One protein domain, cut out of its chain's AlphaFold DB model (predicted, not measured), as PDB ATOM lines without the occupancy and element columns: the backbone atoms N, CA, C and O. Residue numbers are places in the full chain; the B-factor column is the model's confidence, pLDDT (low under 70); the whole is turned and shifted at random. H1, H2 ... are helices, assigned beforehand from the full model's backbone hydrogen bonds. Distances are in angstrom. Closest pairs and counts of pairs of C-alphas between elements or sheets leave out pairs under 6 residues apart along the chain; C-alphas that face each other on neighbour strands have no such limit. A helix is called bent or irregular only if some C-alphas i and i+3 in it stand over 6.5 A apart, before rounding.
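What this domain is: This is residues 14 to 71 of the 73 residues of the protein "Tyrosine-protein phosphatase domain-containing protein" of Teladorsagia circumcincta (UniProt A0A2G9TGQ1). Two long helices, H2 and H3, make a loose helical hairpin that touches only near its turn, and the shorter H1 stands on another side of H2, beginning close to it and slanting away. Residues 65 to 71, at the far end of the hairpin's second arm, stick out with nothing over them. The printed part has 58 residues with three named helices, in the order H1, H2, H3, and no named strand; its class is all helix. The whole is loose, with a radius of gyration of the C-alphas of 13.3 A, and flat, with spans of 36 by 32 by 13 A.

How they stand to each other: H1, residues 14 to 24, is close to but not clearly touching H2, residues 32 to 48, with 2 pairs of C-alphas within 8 A. Their closest C-alphas, those of Ile 14 and Leu 38, are 7.2 A apart. The two run opposite ways at a steep tilt of 58 degrees, and their centres are 15.4 A apart. H2 touches H3, residues 54 to 69, and the two form a helical hairpin, running opposite ways at a shallow tilt of 13 degrees. Their closest C-alphas, those of Leu 43 and Val 57, are 6.4 A apart, and their centres are 12.1 A apart. H2 touches H3 with residues 43 to 47 alone, and H3 touches H2 with residues 54 to 57 alone. H1 and H3 are apart. In H1 and H3 every O i to N i+4 pair is within hydrogen-bond range; in H2 it is 12 of 13.

Where its parts are: H1 begins at C-alpha 14, at (-37.422, 4.879, 13.851), and measures 15.5 A from first to last C-alpha. After a short link of 7 residues, H2 begins at C-alpha 32, at (-46.856, -3.871, 14.711); with 17 residues it is the longest helix, 24.5 A from first to last C-alpha. A tight link of 5 residues leads to H3, which measures 23.1 A and ends at C-alpha 69, at (-45.918, -11.994, 26.364). No helix is bent or irregular.

The domain as a whole: The two C-alphas farthest apart, those of Ala 26 and Glu 55, are 36.0 A apart, and the first and last printed C-alphas, those of Ile 14 and Ile 71, are 22.0 A apart. Residues 65 to 71, of which 65 to 69 belong to H3, stand free. The printed part has no cut and no long link. The mean pLDDT of the printed part is 87.3; the model's confidence is under 70 in residues 68 to 71.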
ATOM      1  N   ILE A  14     -36.400   5.547  14.667       91.38
ATOM      2  CA  ILE A  14     -37.422   4.879  13.851       91.38
ATOM      3  C   ILE A  14     -38.804   5.517  14.042       91.38
ATOM      4  O   ILE A  14     -39.560   5.622  13.072       91.38
ATOM      5  N   HIS A  15     -39.131   5.999  15.245       91.94
ATOM      6  CA  HIS A  15     -40.423   6.620  15.518       91.94
ATOM      7  C   HIS A  15     -40.591   7.906  14.707       91.94
ATOM      8  O   HIS A  15     -41.554   8.048  13.946       91.94
ATOM      9  N   SER A  16     -39.614   8.809  14.796       91.88
ATOM     10  CA  SER A  16     -39.621  10.068  14.042       91.88
ATOM     11  C   SER A  16     -39.610   9.847  12.527       91.88
ATOM     12  O   SER A  16     -40.277  10.583  11.787       91.88
ATOM     13  N   ILE A  17     -38.899   8.814  12.055       92.75
ATOM     14  CA  ILE A  17     -38.883   8.417  10.641       92.75
ATOM     15  C   ILE A  17     -40.276   7.967  10.190       92.75
ATOM     16  O   ILE A  17     -40.773   8.475   9.187       92.75
ATOM     17  N   VAL A  18     -40.940   7.068  10.926       95.62
ATOM     18  CA  VAL A  18     -42.281   6.572  10.567       95.62
ATOM     19  C   VAL A  18     -43.329   7.681  10.640       95.62
ATOM     20  O   VAL A  18     -44.146   7.809   9.727       95.62
ATOM     21  N   CYS A  19     -43.287   8.531  11.669       95.12
ATOM     22  CA  CYS A  19     -44.161   9.700  11.778       95.12
ATOM     23  C   CYS A  19     -43.979  10.647  10.586       95.12
ATOM     24  O   CYS A  19     -44.958  11.091   9.985       95.12
ATOM     25  N   SER A  20     -42.735  10.907  10.182       94.94
ATOM     26  CA  SER A  20     -42.449  11.726   9.002       94.94
ATOM     27  C   SER A  20     -42.896  11.057   7.707       94.94
ATOM     28  O   SER A  20     -43.508  11.715   6.868       94.94
ATOM     29  N   LEU A  21     -42.676   9.750   7.567       95.25
ATOM     30  CA  LEU A  21     -43.114   8.971   6.414       95.25
ATOM     31  C   LEU A  21     -44.637   9.027   6.250       95.25
ATOM     32  O   LEU A  21     -45.120   9.221   5.138       95.25
ATOM     33  N   ARG A  22     -45.392   8.940   7.352       97.06
ATOM     34  CA  ARG A  22     -46.860   9.031   7.348       97.06
ATOM     35  C   ARG A  22     -47.393  10.400   6.920       97.06
ATOM     36  O   ARG A  22     -48.505  10.456   6.403       97.06
ATOM     37  N   ARG A  23     -46.610  11.478   7.072       96.81
ATOM     38  CA  ARG A  23     -46.967  12.810   6.544       96.81
ATOM     39  C   ARG A  23     -46.890  12.874   5.020       96.81
ATOM     40  O   ARG A  23     -47.680  13.581   4.409       96.81
ATOM     41  N   CYS A  24     -45.961  12.138   4.413       95.50
ATOM     42  CA  CYS A  24     -45.783  12.108   2.958       95.50
ATOM     43  C   CYS A  24     -46.589  10.985   2.289       95.50
ATOM     44  O   CYS A  24     -46.963  11.093   1.125       95.50
ATOM     45  N   ARG A  25     -46.839   9.891   3.015       95.94
ATOM     46  CA  ARG A  25     -47.583   8.721   2.553       95.94
ATOM     47  C   ARG A  25     -48.452   8.191   3.684       95.94
ATOM     48  O   ARG A  25     -47.974   7.477   4.568       95.94
ATOM     49  N   ALA A  26     -49.737   8.526   3.628       95.50
ATOM     50  CA  ALA A  26     -50.712   8.055   4.597       95.50
ATOM     51  C   ALA A  26     -50.664   6.525   4.731       95.50
ATOM     52  O   ALA A  26     -50.441   5.802   3.757       95.50
ATOM     53  N   LEU A  27     -50.873   6.049   5.960       94.19
ATOM     54  CA  LEU A  27     -50.892   4.627   6.301       94.19
ATOM     55  C   LEU A  27     -49.582   3.877   5.989       94.19
ATOM     56  O   LEU A  27     -49.586   2.667   5.772       94.19
ATOM     57  N   ALA A  28     -48.438   4.560   5.960       96.38
ATOM     58  CA  ALA A  28     -47.156   3.870   5.958       96.38
ATOM     59  C   ALA A  28     -46.932   3.140   7.296       96.38
ATOM     60  O   ALA A  28     -47.133   3.730   8.362       96.38
ATOM     61  N   VAL A  29     -46.478   1.880   7.223       96.44
ATOM     62  CA  VAL A  29     -46.187   1.003   8.375       96.44
ATOM     63  C   VAL A  29     -47.431   0.816   9.252       96.44
ATOM     64  O   VAL A  29     -47.599   1.497  10.259       96.44
ATOM     65  N   GLN A  30     -48.352  -0.055   8.842       95.62
ATOM     66  CA  GLN A  30     -49.679  -0.189   9.462       95.62
ATOM     67  C   GLN A  30     -49.741  -1.232  10.573       95.62
ATOM     68  O   GLN A  30     -50.586  -1.118  11.455       95.62
ATOM     69  N   SER A  31     -48.872  -2.242  10.539       93.62
ATOM     70  CA  SER A  31     -48.877  -3.306  11.542       93.62
ATOM     71  C   SER A  31     -47.713  -3.184  12.519       93.62
ATOM     72  O   SER A  31     -46.643  -2.659  12.194       93.62
ATOM     73  N   PHE A  32     -47.916  -3.729  13.719       89.38
ATOM     74  CA  PHE A  32     -46.856  -3.871  14.711       89.38
ATOM     75  C   PHE A  32     -45.663  -4.654  14.151       89.38
ATOM     76  O   PHE A  32     -44.525  -4.232  14.325       89.38
ATOM     77  N   ASP A  33     -45.905  -5.735  13.403       91.31
ATOM     78  CA  ASP A  33     -44.829  -6.539  12.814       91.31
ATOM     79  C   ASP A  33     -44.025  -5.764  11.754       91.31
ATOM     80  O   ASP A  33     -42.802  -5.914  11.679       91.31
ATOM     81  N   GLN A  34     -44.669  -4.891  10.967       93.62
ATOM     82  CA  GLN A  34     -43.965  -3.994  10.040       93.62
ATOM     83  C   GLN A  34     -43.097  -2.991  10.804       93.62
ATOM     84  O   GLN A  34     -41.943  -2.781  10.437       93.62
ATOM     85  N   TYR A  35     -43.629  -2.404  11.880       93.56
ATOM     86  CA  TYR A  35     -42.889  -1.466  12.722       93.56
ATOM     87  C   TYR A  35     -41.691  -2.149  13.395       93.56
ATOM     88  O   TYR A  35     -40.574  -1.643  13.334       93.56
ATOM     89  N   LEU A  36     -41.889  -3.353  13.937       90.12
ATOM     90  CA  LEU A  36     -40.837  -4.169  14.533       90.12
ATOM     91  C   LEU A  36     -39.752  -4.540  13.517       90.12
ATOM     92  O   LEU A  36     -38.569  -4.491  13.839       90.12
ATOM     93  N   SER A  37     -40.136  -4.876  12.283       92.12
ATOM     94  CA  SER A  37     -39.188  -5.222  11.217       92.12
ATOM     95  C   SER A  37     -38.208  -4.087  10.905       92.12
ATOM     96  O   SER A  37     -37.067  -4.363  10.545       92.12
ATOM     97  N   LEU A  38     -38.599  -2.823  11.111       93.62
ATOM     98  CA  LEU A  38     -37.684  -1.685  10.972       93.62
ATOM     99  C   LEU A  38     -36.577  -1.709  12.032       93.62
ATOM    100  O   LEU A  38     -35.414  -1.515  11.689       93.62
ATOM    101  N   TYR A  39     -36.911  -2.005  13.293       90.00
ATOM    102  CA  TYR A  39     -35.911  -2.162  14.358       90.00
ATOM    103  C   TYR A  39     -34.950  -3.307  14.049       90.00
ATOM    104  O   TYR A  39     -33.738  -3.133  14.157       90.00
ATOM    105  N   LYS A  40     -35.474  -4.449  13.582       89.62
ATOM    106  CA  LYS A  40     -34.642  -5.595  13.177       89.62
ATOM    107  C   LYS A  40     -33.653  -5.219  12.078       89.62
ATOM    108  O   LYS A  40     -32.482  -5.569  12.170       89.62
ATOM    109  N   LEU A  41     -34.118  -4.483  11.070       90.69
ATOM    110  CA  LEU A  41     -33.294  -4.052   9.944       90.69
ATOM    111  C   LEU A  41     -32.167  -3.116  10.393       90.69
ATOM    112  O   LEU A  41     -31.024  -3.295   9.978       90.69
ATOM    113  N   VAL A  42     -32.464  -2.151  11.267       89.19
ATOM    114  CA  VAL A  42     -31.453  -1.229  11.808       89.19
ATOM    115  C   VAL A  42     -30.409  -1.975  12.640       89.19
ATOM    116  O   VAL A  42     -29.218  -1.721  12.481       89.19
ATOM    117  N   LEU A  43     -30.832  -2.927  13.476       87.31
ATOM    118  CA  LEU A  43     -29.920  -3.748  14.278       87.31
ATOM    119  C   LEU A  43     -29.027  -4.634  13.403       87.31
ATOM    120  O   LEU A  43     -27.818  -4.669  13.605       87.31
ATOM    121  N   GLN A  44     -29.593  -5.295  12.390       87.06
ATOM    122  CA  GLN A  44     -28.817  -6.092  11.436       87.06
ATOM    123  C   GLN A  44     -27.794  -5.237  10.686       87.06
ATOM    124  O   GLN A  44     -26.643  -5.641  10.543       87.06
ATOM    125  N   PHE A  45     -28.191  -4.041  10.246       86.56
ATOM    126  CA  PHE A  45     -27.279  -3.102   9.604       86.56
ATOM    127  C   PHE A  45     -26.154  -2.678  10.557       86.56
ATOM    128  O   PHE A  45     -24.985  -2.726  10.185       86.56
ATOM    129  N   ALA A  46     -26.477  -2.309  11.796       85.50
ATOM    130  CA  ALA A  46     -25.482  -1.926  12.795       85.50
ATOM    131  C   ALA A  46     -24.503  -3.074  13.105       85.50
ATOM    132  O   ALA A  46     -23.296  -2.847  13.165       85.50
ATOM    133  N   GLN A  47     -25.000  -4.308  13.220       85.75
ATOM    134  CA  GLN A  47     -24.177  -5.499  13.433       85.75
ATOM    135  C   GLN A  47     -23.231  -5.755  12.249       85.75
ATOM    136  O   GLN A  47     -22.039  -5.977  12.446       85.75
ATOM    137  N   GLN A  48     -23.736  -5.677  11.013       85.50
ATOM    138  CA  GLN A  48     -22.938  -5.869   9.792       85.50
ATOM    139  C   GLN A  48     -21.820  -4.831   9.636       85.50
ATOM    140  O   GLN A  48     -20.794  -5.127   9.029       85.50
ATOM    141  N   ASN A  49     -22.003  -3.632  10.192       85.31
ATOM    142  CA  ASN A  49     -21.001  -2.567  10.182       85.31
ATOM    143  C   ASN A  49     -20.110  -2.560  11.439       85.31
ATOM    144  O   ASN A  49     -19.302  -1.651  11.606       85.31
ATOM    145  N   GLY A  50     -20.246  -3.554  12.327       83.81
ATOM    146  CA  GLY A  50     -19.451  -3.661  13.553       83.81
ATOM    147  C   GLY A  50     -19.769  -2.596  14.607       83.81
ATOM    148  O   GLY A  50     -18.947  -2.351  15.486       83.81
ATOM    149  N   CYS A  51     -20.932  -1.943  14.525       84.50
ATOM    150  CA  CYS A  51     -21.351  -0.920  15.487       84.50
ATOM    151  C   CYS A  51     -21.911  -1.517  16.786       84.50
ATOM    152  O   CYS A  51     -21.872  -0.846  17.811       84.50
ATOM    153  N   ILE A  52     -22.457  -2.737  16.724       85.38
ATOM    154  CA  ILE A  52     -23.009  -3.483  17.863       85.38
ATOM    155  C   ILE A  52     -22.648  -4.966  17.747       85.38
ATOM    156  O   ILE A  52     -22.468  -5.495  16.645       85.38
ATOM    157  N   SER A  53     -22.555  -5.640  18.886       88.19
ATOM    158  CA  SER A  53     -22.276  -7.070  18.994       88.19
ATOM    159  C   SER A  53     -23.517  -7.935  18.735       88.19
ATOM    160  O   SER A  53     -24.658  -7.481  18.818       88.19
ATOM    161  N   ALA A  54     -23.297  -9.220  18.437       85.81
ATOM    162  CA  ALA A  54     -24.384 -10.192  18.295       85.81
ATOM    163  C   ALA A  54     -25.186 -10.372  19.600       85.81
ATOM    164  O   ALA A  54     -26.399 -10.547  19.548       85.81
ATOM    165  N   GLU A  55     -24.520 -10.268  20.753       88.00
ATOM    166  CA  GLU A  55     -25.138 -10.374  22.077       88.00
ATOM    167  C   GLU A  55     -26.109  -9.214  22.346       88.00
ATOM    168  O   GLU A  55     -27.231  -9.426  22.803       88.00
ATOM    169  N   GLU A  56     -25.733  -7.982  21.983       83.19
ATOM    170  CA  GLU A  56     -26.616  -6.812  22.101       83.19
ATOM    171  C   GLU A  56     -27.874  -6.950  21.231       83.19
ATOM    172  O   GLU A  56     -28.977  -6.586  21.650       83.19
ATOM    173  N   VAL A  57     -27.719  -7.511  20.031       83.12
ATOM    174  CA  VAL A  57     -28.836  -7.801  19.125       83.12
ATOM    175  C   VAL A  57     -29.769  -8.857  19.724       83.12
ATOM    176  O   VAL A  57     -30.988  -8.679  19.707       83.12
ATOM    177  N   GLU A  58     -29.222  -9.938  20.278       85.44
ATOM    178  CA  GLU A  58     -29.989 -11.018  20.910       85.44
ATOM    179  C   GLU A  58     -30.744 -10.535  22.157       85.44
ATOM    180  O   GLU A  58     -31.940 -10.800  22.309       85.44
ATOM    181  N   ASN A  59     -30.100  -9.721  22.996       86.38
ATOM    182  CA  ASN A  59     -30.725  -9.131  24.176       86.38
ATOM    183  C   ASN A  59     -31.936  -8.251  23.809       86.38
ATOM    184  O   ASN A  59     -32.996  -8.341  24.433       86.38
ATOM    185  N   PHE A  60     -31.832  -7.457  22.736       84.12
ATOM    186  CA  PHE A  60     -32.971  -6.689  22.226       84.12
ATOM    187  C   PHE A  60     -34.153  -7.596  21.846       84.12
ATOM    188  O   PHE A  60     -35.303  -7.297  22.178       84.12
ATOM    189  N   TYR A  61     -33.888  -8.725  21.180       83.19
ATOM    190  CA  TYR A  61     -34.936  -9.680  20.815       83.19
ATOM    191  C   TYR A  61     -35.607 -10.311  22.035       83.19
ATOM    192  O   TYR A  61     -36.836 -10.412  22.050       83.19
ATOM    193  N   HIS A  62     -34.839 -10.671  23.063       85.31
ATOM    194  CA  HIS A  62     -35.384 -11.211  24.307       85.31
ATOM    195  C   HIS A  62     -36.300 -10.217  25.023       85.31
ATOM    196  O   HIS A  62     -37.412 -10.584  25.410       85.31
ATOM    197  N   ILE A  63     -35.891  -8.949  25.134       83.69
ATOM    198  CA  ILE A  63     -36.714  -7.892  25.741       83.69
ATOM    199  C   ILE A  63     -38.020  -7.714  24.959       83.69
ATOM    200  O   ILE A  63     -39.101  -7.664  25.550       83.69
ATOM    201  N   MET A  64     -37.948  -7.669  23.626       80.38
ATOM    202  CA  MET A  64     -39.134  -7.522  22.780       80.38
ATOM    203  C   MET A  64     -40.079  -8.724  22.873       80.38
ATOM    204  O   MET A  64     -41.300  -8.554  22.857       80.38
ATOM    205  N   GLN A  65     -39.536  -9.937  22.979       79.19
ATOM    206  CA  GLN A  65     -40.333 -11.147  23.148       79.19
ATOM    207  C   GLN A  65     -41.027 -11.169  24.514       79.19
ATOM    208  O   GLN A  65     -42.230 -11.418  24.568       79.19
ATOM    209  N   ALA A  66     -40.310 -10.813  25.584       79.44
ATOM    210  CA  ALA A  66     -40.859 -10.697  26.933       79.44
ATOM    211  C   ALA A  66     -41.959  -9.621  27.025       79.44
ATOM    212  O   ALA A  66     -43.012  -9.840  27.632       79.44
ATOM    213  N   ALA A  67     -41.759  -8.472  26.371       73.44
ATOM    214  CA  ALA A  67     -42.760  -7.411  26.294       73.44
ATOM    215  C   ALA A  67     -44.035  -7.867  25.566       73.44
ATOM    216  O   ALA A  67     -45.136  -7.519  25.984       73.44
ATOM    217  N   ARG A  68     -43.907  -8.690  24.515       69.75
ATOM    218  CA  ARG A  68     -45.056  -9.247  23.784       69.75
ATOM    219  C   ARG A  68     -45.874 -10.222  24.637       69.75
ATOM    220  O   ARG A  68     -47.096 -10.193  24.556       69.75
ATOM    221  N   THR A  69     -45.230 -11.045  25.465       64.19
ATOM    222  CA  THR A  69     -45.918 -11.994  26.364       64.19
ATOM    223  C   THR A  69     -46.657 -11.319  27.521       64.19
ATOM    224  O   THR A  69     -47.691 -11.822  27.945       64.19
ATOM    225  N   ASN A  70     -46.192 -10.160  27.995       59.28
ATOM    226  CA  ASN A  70     -46.824  -9.443  29.112       59.28
ATOM    227  C   ASN A  70     -48.107  -8.676  28.739       59.28
ATOM    228  O   ASN A  70     -48.796  -8.189  29.628       59.28
ATOM    229  N   ILE A  71     -48.441  -8.559  27.449       54.84
ATOM    230  CA  ILE A  71     -49.621  -7.815  26.961       54.84
ATOM    231  C   ILE A  71     -50.795  -8.769  26.636       54.84
ATOM    232  O   ILE A  71     -51.878  -8.329  26.266       54.84
TER     233      ILE A  71